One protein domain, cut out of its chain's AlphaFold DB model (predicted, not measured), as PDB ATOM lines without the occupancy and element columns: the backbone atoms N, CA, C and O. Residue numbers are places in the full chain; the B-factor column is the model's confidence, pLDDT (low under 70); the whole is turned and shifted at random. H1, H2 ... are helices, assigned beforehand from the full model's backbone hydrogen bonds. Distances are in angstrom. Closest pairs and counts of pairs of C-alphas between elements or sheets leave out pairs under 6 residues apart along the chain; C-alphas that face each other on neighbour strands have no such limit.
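What this domain is: This is residues 81 to 163 of the 181 residues of the protein "Hypothetical protein" of Odontella aurita (UniProt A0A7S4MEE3). H1 and H2 form a helical hairpin that opens like a V from their link, and H3 folds back along H2 over the opening of the V; H4 then crosses H1 on the same side as H3. The printed part has 83 residues, with four named helices in the order H1, H2, H3, H4 and no named strand, and its class is all helix. It is compact, with a radius of gyration of the C-alphas of 13.0 A, and its outline is flat, spanning 38 by 32 by 16 A.

How they stand to each other: H1, residues 81 to 100, is the hub and touches the three other helices. H2, residues 104 to 122, follows after a tight link and touches H1 at a shallow tilt of 26 degrees, opposite ways, as a hairpin. H1 touches H2 with residues 95 to 99 alone, and H2 touches H1 with residues 104 to 107 alone; the closest C-alphas of the two, those of Leu 95 and Arg 107, are 6.1 A apart. H3, residues 131 to 143, forms a second hairpin with H2, at a shallow tilt of 22 degrees, opposite ways; the closest C-alphas are those of Val 110 and Val 139, 5.7 A apart. H3 also touches H1, the same way at a shallow tilt of 22 degrees, with the C-alphas of Arg 84 and Ala 132 closest at 6.3 A. H1, H2 and H3 are an up and down bundle, each helix running against the one before it. H4, residues 145 to 160, touches H1 at a steep tilt of 60 degrees, opposite ways; the closest C-alphas, those of Val 94 and Ala 151, are 5.4 A apart. H4 is close to but not clearly touching H3, with the C-alphas of Arg 140 and Trp 148 closest at 5.9 A, and it is apart from H2. In H1, H2, H3 and H4 every O i to N i+4 pair is within hydrogen-bond range.

Where its parts are: H1 begins at C-alpha 81, at (359.456, 224.478, 298.573), and is 29.0 A long from first to last C-alpha. H2 measures 27.3 A and ends at C-alpha 122, at (377.727, 220.916, 294.785). H3 measures 18.0 A. H4 measures 22.5 A and ends at C-alpha 160, at (346.943, 234.319, 291.274).

The domain as a whole: The two C-alphas farthest apart, those of Ala 123 and Lys 161, are 38.6 A apart. The printed part has no cut. The links from H1 to H2 and from H3 to H4 are tight, and that from H2 to H3, with 8 residues, is short. The mean pLDDT of the printed part is 89.5, and residues 162 to 163 are under 70.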
ATOM      1  N   MET A  81     359.796 224.996 299.906       73.62
ATOM      2  CA  MET A  81     359.456 224.478 298.573       73.62
ATOM      3  C   MET A  81     358.703 225.509 297.732       73.62
ATOM      4  O   MET A  81     359.066 225.725 296.577       73.62
ATOM      5  N   ALA A  82     357.724 226.207 298.318       78.06
ATOM      6  CA  ALA A  82     356.997 227.277 297.633       78.06
ATOM      7  C   ALA A  82     357.945 228.388 297.156       78.06
ATOM      8  O   ALA A  82     357.879 228.801 296.000       78.06
ATOM      9  N   ARG A  83     358.897 228.802 298.006       82.06
ATOM     10  CA  ARG A  83     359.925 229.788 297.639       82.06
ATOM     11  C   ARG A  83     360.797 229.308 296.477       82.06
ATOM     12  O   ARG A  83     361.048 230.071 295.549       82.06
ATOM     13  N   ARG A  84     361.241 228.047 296.505       80.31
ATOM     14  CA  ARG A  84     362.052 227.457 295.424       80.31
ATOM     15  C   ARG A  84     361.285 227.427 294.105       80.31
ATOM     16  O   ARG A  84     361.818 227.863 293.091       80.31
ATOM     17  N   LEU A  85     360.041 226.950 294.118       82.00
ATOM     18  CA  LEU A  85     359.196 226.888 292.923       82.00
ATOM     19  C   LEU A  85     358.893 228.284 292.363       82.00
ATOM     20  O   LEU A  85     358.967 228.470 291.149       82.00
ATOM     21  N   ASN A  86     358.625 229.261 293.234       87.88
ATOM     22  CA  ASN A  86     358.405 230.647 292.826       87.88
ATOM     23  C   ASN A  86     359.649 231.231 292.136       87.88
ATOM     24  O   ASN A  86     359.546 231.783 291.044       87.88
ATOM     25  N   LEU A  87     360.844 230.998 292.694       89.94
ATOM     26  CA  LEU A  87     362.098 231.413 292.063       89.94
ATOM     27  C   LEU A  87     362.285 230.779 290.676       89.94
ATOM     28  O   LEU A  87     362.641 231.472 289.727       89.94
ATOM     29  N   PHE A  88     362.039 229.474 290.525       89.25
ATOM     30  CA  PHE A  88     362.160 228.818 289.218       89.25
ATOM     31  C   PHE A  88     361.183 229.393 288.187       89.25
ATOM     32  O   PHE A  88     361.556 229.568 287.024       89.25
ATOM     33  N   LEU A  89     359.951 229.705 288.598       90.88
ATOM     34  CA  LEU A  89     358.978 230.369 287.734       90.88
ATOM     35  C   LEU A  89     359.473 231.760 287.325       90.88
ATOM     36  O   LEU A  89     359.508 232.064 286.135       90.88
ATOM     37  N   GLN A  90     359.923 232.564 288.288       92.44
ATOM     38  CA  GLN A  90     360.446 233.907 288.052       92.44
ATOM     39  C   GLN A  90     361.639 233.893 287.089       92.44
ATOM     40  O   GLN A  90     361.632 234.611 286.093       92.44
ATOM     41  N   VAL A  91     362.620 233.010 287.299       93.00
ATOM     42  CA  VAL A  91     363.777 232.860 286.401       93.00
ATOM     43  C   VAL A  91     363.340 232.462 284.987       93.00
ATOM     44  O   VAL A  91     363.856 232.999 284.008       93.00
ATOM     45  N   ARG A  92     362.353 231.566 284.837       92.81
ATOM     46  CA  ARG A  92     361.808 231.221 283.511       92.81
ATOM     47  C   ARG A  92     361.172 232.423 282.820       92.81
ATOM     48  O   ARG A  92     361.362 232.583 281.616       92.81
ATOM     49  N   VAL A  93     360.442 233.254 283.561       93.94
ATOM     50  CA  VAL A  93     359.848 234.488 283.032       93.94
ATOM     51  C   VAL A  93     360.938 235.476 282.615       93.94
ATOM     52  O   VAL A  93     360.871 235.998 281.506       93.94
ATOM     53  N   VAL A  94     361.986 235.662 283.424       94.75
ATOM     54  CA  VAL A  94     363.147 236.499 283.066       94.75
ATOM     55  C   VAL A  94     363.764 236.045 281.742       94.75
ATOM     56  O   VAL A  94     363.939 236.853 280.833       94.75
ATOM     57  N   LEU A  95     364.040 234.746 281.583       93.06
ATOM     58  CA  LEU A  95     364.608 234.213 280.339       93.06
ATOM     59  C   LEU A  95     363.694 234.454 279.129       93.06
ATOM     60  O   LEU A  95     364.196 234.641 278.021       93.06
ATOM     61  N   LYS A  96     362.370 234.454 279.331       93.75
ATOM     62  CA  LYS A  96     361.381 234.745 278.284       93.75
ATOM     63  C   LYS A  96     361.328 236.226 277.918       93.75
ATOM     64  O   LYS A  96     361.213 236.534 276.736       93.75
ATOM     65  N   ILE A  97     361.456 237.128 278.891       92.00
ATOM     66  CA  ILE A  97     361.570 238.573 278.642       92.00
ATOM     67  C   ILE A  97     362.839 238.856 277.825       92.00
ATOM     68  O   ILE A  97     362.764 239.485 276.773       92.00
ATOM     69  N   LEU A  98     363.986 238.300 278.233       92.38
ATOM     70  CA  LEU A  98     365.257 238.466 277.513       92.38
ATOM     71  C   LEU A  98     365.213 237.910 276.082       92.38
ATOM     72  O   LEU A  98     365.817 238.481 275.177       92.38
ATOM     73  N   GLU A  99     364.503 236.798 275.870       92.56
ATOM     74  CA  GLU A  99     364.294 236.212 274.542       92.56
ATOM     75  C   GLU A  99     363.491 237.145 273.622       92.56
ATOM     76  O   GLU A  99     363.835 237.272 272.448       92.56
ATOM     77  N   ARG A 100     362.471 237.834 274.152       90.69
ATOM     78  CA  ARG A 100     361.653 238.800 273.398       90.69
ATOM     79  C   ARG A 100     362.404 240.081 273.065       90.69
ATOM     80  O   ARG A 100     362.289 240.569 271.950       90.69
ATOM     81  N   GLU A 101     363.191 240.592 274.008       92.00
ATOM     82  CA  GLU A 101     364.017 241.788 273.799       92.00
ATOM     83  C   GLU A 101     365.187 241.547 272.827       92.00
ATOM     84  O   GLU A 101     365.885 242.485 272.462       92.00
ATOM     85  N   GLY A 102     365.446 240.296 272.424       92.75
ATOM     86  CA  GLY A 102     366.586 239.952 271.572       92.75
ATOM     87  C   GLY A 102     367.929 239.921 272.312       92.75
ATOM     88  O   GLY A 102     368.971 239.726 271.685       92.75
ATOM     89  N   ASN A 103     367.923 240.020 273.645       93.56
ATOM     90  CA  ASN A 103     369.109 240.052 274.505       93.56
ATOM     91  C   ASN A 103     369.697 238.646 274.728       93.56
ATOM     92  O   ASN A 103     369.756 238.124 275.847       93.56
ATOM     93  N   ARG A 104     370.144 238.010 273.637       93.19
ATOM     94  CA  ARG A 104     370.665 236.631 273.637       93.19
ATOM     95  C   ARG A 104     371.911 236.458 274.506       93.19
ATOM     96  O   ARG A 104     372.041 235.416 275.142       93.19
ATOM     97  N   GLN A 105     372.777 237.471 274.556       95.38
ATOM     98  CA  GLN A 105     374.003 237.435 275.354       95.38
ATOM     99  C   GLN A 105     373.687 237.369 276.852       95.38
ATOM    100  O   GLN A 105     374.050 236.398 277.508       95.38
ATOM    101  N   VAL A 106     372.875 238.306 277.352       95.75
ATOM    102  CA  VAL A 106     372.423 238.337 278.755       95.75
ATOM    103  C   VAL A 106     371.733 237.028 279.138       95.75
ATOM    104  O   VAL A 106     371.954 236.482 280.215       95.75
ATOM    105  N   ARG A 107     370.924 236.460 278.236       94.75
ATOM    106  CA  ARG A 107     370.288 235.155 278.454       94.75
ATOM    107  C   ARG A 107     371.316 234.027 278.618       94.75
ATOM    108  O   ARG A 107     371.140 233.181 279.495       94.75
ATOM    109  N   ALA A 108     372.353 233.990 277.783       94.75
ATOM    110  CA  ALA A 108     373.431 233.010 277.894       94.75
ATOM    111  C   ALA A 108     374.225 233.190 279.199       94.75
ATOM    112  O   ALA A 108     374.534 232.199 279.863       94.75
ATOM    113  N   ASP A 109     374.470 234.435 279.607       96.56
ATOM    114  CA  ASP A 109     375.169 234.763 280.852       96.56
ATOM    115  C   ASP A 109     374.369 234.316 282.081       96.56
ATOM    116  O   ASP A 109     374.917 233.660 282.966       96.56
ATOM    117  N   VAL A 110     373.049 234.539 282.094       95.44
ATOM    118  CA  VAL A 110     372.148 234.013 283.136       95.44
ATOM    119  C   VAL A 110     372.222 232.485 283.213       95.44
ATOM    120  O   VAL A 110     372.352 231.921 284.301       95.44
ATOM    121  N   GLN A 111     372.169 231.785 282.076       93.25
ATOM    122  CA  GLN A 111     372.246 230.318 282.049       93.25
ATOM    123  C   GLN A 111     373.599 229.799 282.552       93.25
ATOM    124  O   GLN A 111     373.648 228.832 283.320       93.25
ATOM    125  N   ARG A 112     374.694 230.458 282.158       94.81
ATOM    126  CA  ARG A 112     376.048 230.157 282.636       94.81
ATOM    127  C   ARG A 112     376.150 230.363 284.146       94.81
ATOM    128  O   ARG A 112     376.607 229.466 284.849       94.81
ATOM    129  N   ALA A 113     375.660 231.492 284.646       94.00
ATOM    130  CA  ALA A 113     375.653 231.823 286.064       94.00
ATOM    131  C   ALA A 113     374.856 230.823 286.911       94.00
ATOM    132  O   ALA A 113     375.304 230.427 287.986       94.00
ATOM    133  N   MET A 114     373.700 230.363 286.429       91.75
ATOM    134  CA  MET A 114     372.925 229.330 287.120       91.75
ATOM    135  C   MET A 114     373.696 228.010 287.229       91.75
ATOM    136  O   MET A 114     373.689 227.388 288.292       91.75
ATOM    137  N   LYS A 115     374.372 227.591 286.151       89.88
ATOM    138  CA  LYS A 115     375.211 226.384 286.150       89.88
ATOM    139  C   LYS A 115     376.382 226.523 287.124       89.88
ATOM    140  O   LYS A 115     376.669 225.592 287.869       89.88
ATOM    141  N   GLU A 116     376.999 227.698 287.174       92.44
ATOM    142  CA  GLU A 116     378.071 227.999 288.123       92.44
ATOM    143  C   GLU A 116     377.580 227.939 289.577       92.44
ATOM    144  O   GLU A 116     378.199 227.289 290.416       92.44
ATOM    145  N   CYS A 117     376.412 228.523 289.870       90.38
ATOM    146  CA  CYS A 117     375.795 228.429 291.195       90.38
ATOM    147  C   CYS A 117     375.538 226.969 291.602       90.38
ATOM    148  O   CYS A 117     375.754 226.604 292.756       90.38
ATOM    149  N   GLN A 118     375.094 226.123 290.664       88.25
ATOM    150  CA  GLN A 118     374.895 224.691 290.908       88.25
ATOM    151  C   GLN A 118     376.215 223.966 291.180       88.25
ATOM    152  O   GLN A 118     376.279 223.157 292.105       88.25
ATOM    153  N   ASN A 119     377.262 224.259 290.410       91.12
ATOM    154  CA  ASN A 119     378.582 223.662 290.599       91.12
ATOM    155  C   ASN A 119     379.181 224.035 291.961       91.12
ATOM    156  O   ASN A 119     379.619 223.150 292.692       91.12
ATOM    157  N   ARG A 120     379.129 225.313 292.349       90.88
ATOM    158  CA  ARG A 120     379.649 225.777 293.646       90.88
ATOM    159  C   ARG A 120     378.844 225.251 294.828       90.88
ATOM    160  O   ARG A 120     379.416 224.834 295.831       90.88
ATOM    161  N   ASN A 121     377.520 225.172 294.690       89.19
ATOM    162  CA  ASN A 121     376.679 224.540 295.704       89.19
ATOM    163  C   ASN A 121     376.997 223.039 295.855       89.19
ATOM    164  O   ASN A 121     377.070 222.547 296.979       89.19
ATOM    165  N   ARG A 122     377.261 222.319 294.752       88.06
ATOM    166  CA  ARG A 122     377.727 220.916 294.785       88.06
ATOM    167  C   ARG A 122     379.100 220.768 295.437       88.06
ATOM    168  O   ARG A 122     379.307 219.809 296.174       88.06
ATOM    169  N   ALA A 123     379.996 221.725 295.213       93.06
ATOM    170  CA  ALA A 123     381.298 221.803 295.871       93.06
ATOM    171  C   ALA A 123     381.212 222.170 297.369       93.06
ATOM    172  O   ALA A 123     382.243 222.260 298.026       93.06
ATOM    173  N   LYS A 124     379.998 222.353 297.918       90.75
ATOM    174  CA  LYS A 124     379.736 222.752 299.311       90.75
ATOM    175  C   LYS A 124     380.405 224.075 299.699       90.75
ATOM    176  O   LYS A 124     380.766 224.265 300.857       90.75
ATOM    177  N   ASP A 125     380.528 224.997 298.744       88.62
ATOM    178  CA  ASP A 125     381.010 226.349 299.018       88.62
ATOM    179  C   ASP A 125     380.057 227.043 300.022       88.62
ATOM    180  O   ASP A 125     378.851 227.147 299.745       88.62
ATOM    181  N   PRO A 126     380.553 227.516 301.185       84.94
ATOM    182  CA  PRO A 126     379.724 228.173 302.194       84.94
ATOM    183  C   PRO A 126     379.033 229.437 301.663       84.94
ATOM    184  O   PRO A 126     377.914 229.741 302.083       84.94
ATOM    185  N   ALA A 127     379.619 230.130 300.679       82.56
ATOM    186  CA  ALA A 127     378.997 231.289 300.038       82.56
ATOM    187  C   ALA A 127     377.736 230.923 299.228       82.56
ATOM    188  O   ALA A 127     376.911 231.796 298.938       82.56
ATOM    189  N   TYR A 128     377.565 229.638 298.896       85.38
ATOM    190  CA  TYR A 128     376.449 229.084 298.128       85.38
ATOM    191  C   TYR A 128     375.549 228.171 298.967       85.38
ATOM    192  O   TYR A 128     374.805 227.368 298.402       85.38
ATOM    193  N   GLY A 129     375.554 228.304 300.301       76.56
ATOM    194  CA  GLY A 129     374.784 227.439 301.209       76.56
ATOM    195  C   GLY A 129     373.289 227.314 300.864       76.56
ATOM    196  O   GLY A 129     372.691 226.255 301.040       76.56
ATOM    197  N   SER A 130     372.693 228.358 300.272       87.62
ATOM    198  CA  SER A 130     371.368 228.299 299.639       87.62
ATOM    199  C   SER A 130     371.482 228.527 298.132       87.62
ATOM    200  O   SER A 130     371.653 229.662 297.673       87.62
ATOM    201  N   LEU A 131     371.312 227.455 297.350       86.56
ATOM    202  CA  LEU A 131     371.299 227.519 295.884       86.56
ATOM    203  C   LEU A 131     370.266 228.529 295.366       86.56
ATOM    204  O   LEU A 131     370.566 229.315 294.473       86.56
ATOM    205  N   ALA A 132     369.070 228.545 295.960       87.94
ATOM    206  CA  ALA A 132     367.999 229.455 295.564       87.94
ATOM    207  C   ALA A 132     368.398 230.924 295.768       87.94
ATOM    208  O   ALA A 132     368.286 231.726 294.848       87.94
ATOM    209  N   SER A 133     368.925 231.268 296.946       88.62
ATOM    210  CA  SER A 133     369.342 232.646 297.239       88.62
ATOM    211  C   SER A 133     370.523 233.084 296.363       88.62
ATOM    212  O   SER A 133     370.599 234.240 295.957       88.62
ATOM    213  N   SER A 134     371.425 232.155 296.039       91.50
ATOM    214  CA  SER A 134     372.587 232.432 295.187       91.50
ATOM    215  C   SER A 134     372.175 232.691 293.738       91.50
ATOM    216  O   SER A 134     372.613 233.671 293.144       91.50
ATOM    217  N   ILE A 135     371.282 231.856 293.194       92.12
ATOM    218  CA  ILE A 135     370.706 232.057 291.859       92.12
ATOM    219  C   ILE A 135     369.959 233.390 291.809       92.12
ATOM    220  O   ILE A 135     370.183 234.168 290.892       92.12
ATOM    221  N   GLU A 136     369.107 233.675 292.793       94.38
ATOM    222  CA  GLU A 136     368.347 234.925 292.856       94.38
ATOM    223  C   GLU A 136     369.263 236.153 292.762       94.38
ATOM    224  O   GLU A 136     369.053 237.013 291.909       94.38
ATOM    225  N   ARG A 137     370.313 236.201 293.593       94.75
ATOM    226  CA  ARG A 137     371.265 237.317 293.623       94.75
ATOM    227  C   ARG A 137     371.984 237.491 292.287       94.75
ATOM    228  O   ARG A 137     372.005 238.593 291.755       94.75
ATOM    229  N   VAL A 138     372.555 236.415 291.742       95.81
ATOM    230  CA  VAL A 138     373.373 236.496 290.522       95.81
ATOM    231  C   VAL A 138     372.518 236.788 289.289       95.81
ATOM    232  O   VAL A 138     372.908 237.585 288.443       95.81
ATOM    233  N   VAL A 139     371.333 236.182 289.173       95.62
ATOM    234  CA  VAL A 139     370.449 236.452 288.032       95.62
ATOM    235  C   VAL A 139     369.963 237.896 288.065       95.62
ATOM    236  O   VAL A 139     369.972 238.550 287.027       95.62
ATOM    237  N   ARG A 140     369.583 238.406 289.241       96.75
ATOM    238  CA  ARG A 140     369.159 239.797 289.431       96.75
ATOM    239  C   ARG A 140     370.256 240.798 289.062       96.75
ATOM    240  O   ARG A 140     369.947 241.796 288.419       96.75
ATOM    241  N   ASP A 141     371.503 240.505 289.422       97.25
ATOM    242  CA  ASP A 141     372.673 241.319 289.073       97.25
ATOM    243  C   ASP A 141     372.885 241.390 287.549       97.25
ATOM    244  O   ASP A 141     372.969 242.473 286.978       97.25
ATOM    245  N   ILE A 142     372.829 240.243 286.862       97.00
ATOM    246  CA  ILE A 142     373.031 240.160 285.405       97.00
ATOM    247  C   ILE A 142     371.910 240.852 284.615       97.00
ATOM    248  O   ILE A 142     372.165 241.527 283.619       97.00
ATOM    249  N   VAL A 143     370.646 240.652 285.002       96.19
ATOM    250  CA  VAL A 143     369.494 241.157 284.223       96.19
ATOM    251  C   VAL A 143     369.088 242.581 284.591       96.19
ATOM    252  O   VAL A 143     368.429 243.260 283.791       96.19
ATOM    253  N   GLY A 144     369.486 243.018 285.785       96.75
ATOM    254  CA  GLY A 144     369.113 244.277 286.403       96.75
ATOM    255  C   GLY A 144     367.765 244.231 287.128       96.75
ATOM    256  O   GLY A 144     366.834 243.508 286.758       96.75
ATOM    257  N   GLU A 145     367.632 245.095 288.138       95.50
ATOM    258  CA  GLU A 145     366.437 245.221 288.989       95.50
ATOM    259  C   GLU A 145     365.145 245.470 288.197       95.50
ATOM    260  O   GLU A 145     364.098 244.898 288.500       95.50
ATOM    261  N   ARG A 146     365.208 246.271 287.124       94.25
ATOM    262  CA  ARG A 146     364.027 246.591 286.303       94.25
ATOM    263  C   ARG A 146     363.374 245.332 285.722       94.25
ATOM    264  O   ARG A 146     362.168 245.144 285.870       94.25
ATOM    265  N   ARG A 147     364.162 244.472 285.070       92.94
ATOM    266  CA  ARG A 147     363.661 243.239 284.434       92.94
ATOM    267  C   ARG A 147     363.282 242.192 285.471       92.94
ATOM    268  O   ARG A 147     362.313 241.460 285.285       92.94
ATOM    269  N   TRP A 148     364.026 242.152 286.574       95.38
ATOM    270  CA  TRP A 148     363.740 241.262 287.688       95.38
ATOM    271  C   TRP A 148     362.356 241.529 288.303       95.38
ATOM    272  O   TRP A 148     361.557 240.598 288.427       95.38
ATOM    273  N   ARG A 149     362.030 242.799 288.594       94.25
ATOM    274  CA  ARG A 149     360.699 243.201 289.083       94.25
ATOM    275  C   ARG A 149     359.589 242.924 288.074       94.25
ATOM    276  O   ARG A 149     358.519 242.462 288.455       94.25
ATOM    277  N   GLN A 150     359.834 243.160 286.786       91.00
ATOM    278  CA  GLN A 150     358.848 242.844 285.749       91.00
ATOM    279  C   GLN A 150     358.524 241.343 285.726       91.00
ATOM    280  O   GLN A 150     357.358 240.957 285.666       91.00
ATOM    281  N   ALA A 151     359.541 240.486 285.839       91.75
ATOM    282  CA  ALA A 151     359.331 239.046 285.927       91.75
ATOM    283  C   ALA A 151     358.604 238.623 287.212       91.75
ATOM    284  O   ALA A 151     357.807 237.687 287.173       91.75
ATOM    285  N   GLU A 152     358.856 239.310 288.329       92.12
ATOM    286  CA  GLU A 152     358.171 239.080 289.603       92.12
ATOM    287  C   GLU A 152     356.664 239.341 289.494       92.12
ATOM    288  O   GLU A 152     355.864 238.488 289.877       92.12
ATOM    289  N   LEU A 153     356.274 240.472 288.900       90.38
ATOM    290  CA  LEU A 153     354.868 240.815 288.667       90.38
ATOM    291  C   LEU A 153     354.183 239.776 287.773       90.38
ATOM    292  O   LEU A 153     353.119 239.258 288.109       90.38
ATOM    293  N   CYS A 154     354.829 239.396 286.670       87.00
ATOM    294  CA  CYS A 154     354.322 238.361 285.770       87.00
ATOM    295  C   CYS A 154     354.171 236.995 286.464       87.00
ATOM    296  O   CYS A 154     353.182 236.292 286.243       87.00
ATOM    297  N   ALA A 155     355.127 236.612 287.318       85.94
ATOM    298  CA  ALA A 155     355.064 235.369 288.081       85.94
ATOM    299  C   ALA A 155     353.918 235.388 289.106       85.94
ATOM    300  O   ALA A 155     353.181 234.406 289.205       85.94
ATOM    301  N   GLN A 156     353.710 236.508 289.808       86.00
ATOM    302  CA  GLN A 156     352.598 236.672 290.749       86.00
ATOM    303  C   GLN A 156     351.239 236.568 290.051       86.00
ATOM    304  O   GLN A 156     350.385 235.805 290.498       86.00
ATOM    305  N   VAL A 157     351.051 237.243 288.913       85.38
ATOM    306  CA  VAL A 157     349.809 237.152 288.124       85.38
ATOM    307  C   VAL A 157     349.535 235.711 287.684       85.38
ATOM    308  O   VAL A 157     348.395 235.246 287.741       85.38
ATOM    309  N   ALA A 158     350.571 234.969 287.283       80.50
ATOM    310  CA  ALA A 158     350.437 233.567 286.893       80.50
ATOM    311  C   ALA A 158     350.041 232.649 288.064       80.50
ATOM    312  O   ALA A 158     349.333 231.662 287.853       80.50
ATOM    313  N   ILE A 159     350.479 232.964 289.287       81.25
ATOM    314  CA  ILE A 159     350.098 232.234 290.502       81.25
ATOM    315  C   ILE A 159     348.652 232.573 290.885       81.25
ATOM    316  O   ILE A 159     347.854 231.661 291.096       81.25
ATOM    317  N   SER A 160     348.285 233.857 290.897       81.06
ATOM    318  CA  SER A 160     346.943 234.319 291.274       81.06
ATOM    319  C   SER A 160     345.853 233.826 290.318       81.06
ATOM    320  O   SER A 160     344.777 233.448 290.766       81.06
ATOM    321  N   LYS A 161     346.135 233.726 289.009       74.12
ATOM    322  CA  LYS A 161     345.203 233.142 288.020       74.12
ATOM    323  C   LYS A 161     344.947 231.642 288.222       74.12
ATOM    324  O   LYS A 161     343.971 231.121 287.691       74.12
ATOM    325  N   LYS A 162     345.821 230.939 288.950       61.62
ATOM    326  CA  LYS A 162     345.677 229.509 289.260       61.62
ATOM    327  C   LYS A 162     345.014 229.239 290.606       61.62
ATOM    328  O   LYS A 162     344.800 228.071 290.913       61.62
ATOM    329  N   ALA A 163     344.675 230.266 291.387       53.81
ATOM    330  CA  ALA A 163     343.750 230.093 292.496       53.81
ATOM    331  C   ALA A 163     342.358 229.862 291.885       53.81
ATOM    332  O   ALA A 163     341.809 230.791 291.288       53.81
TER     333      ALA A 163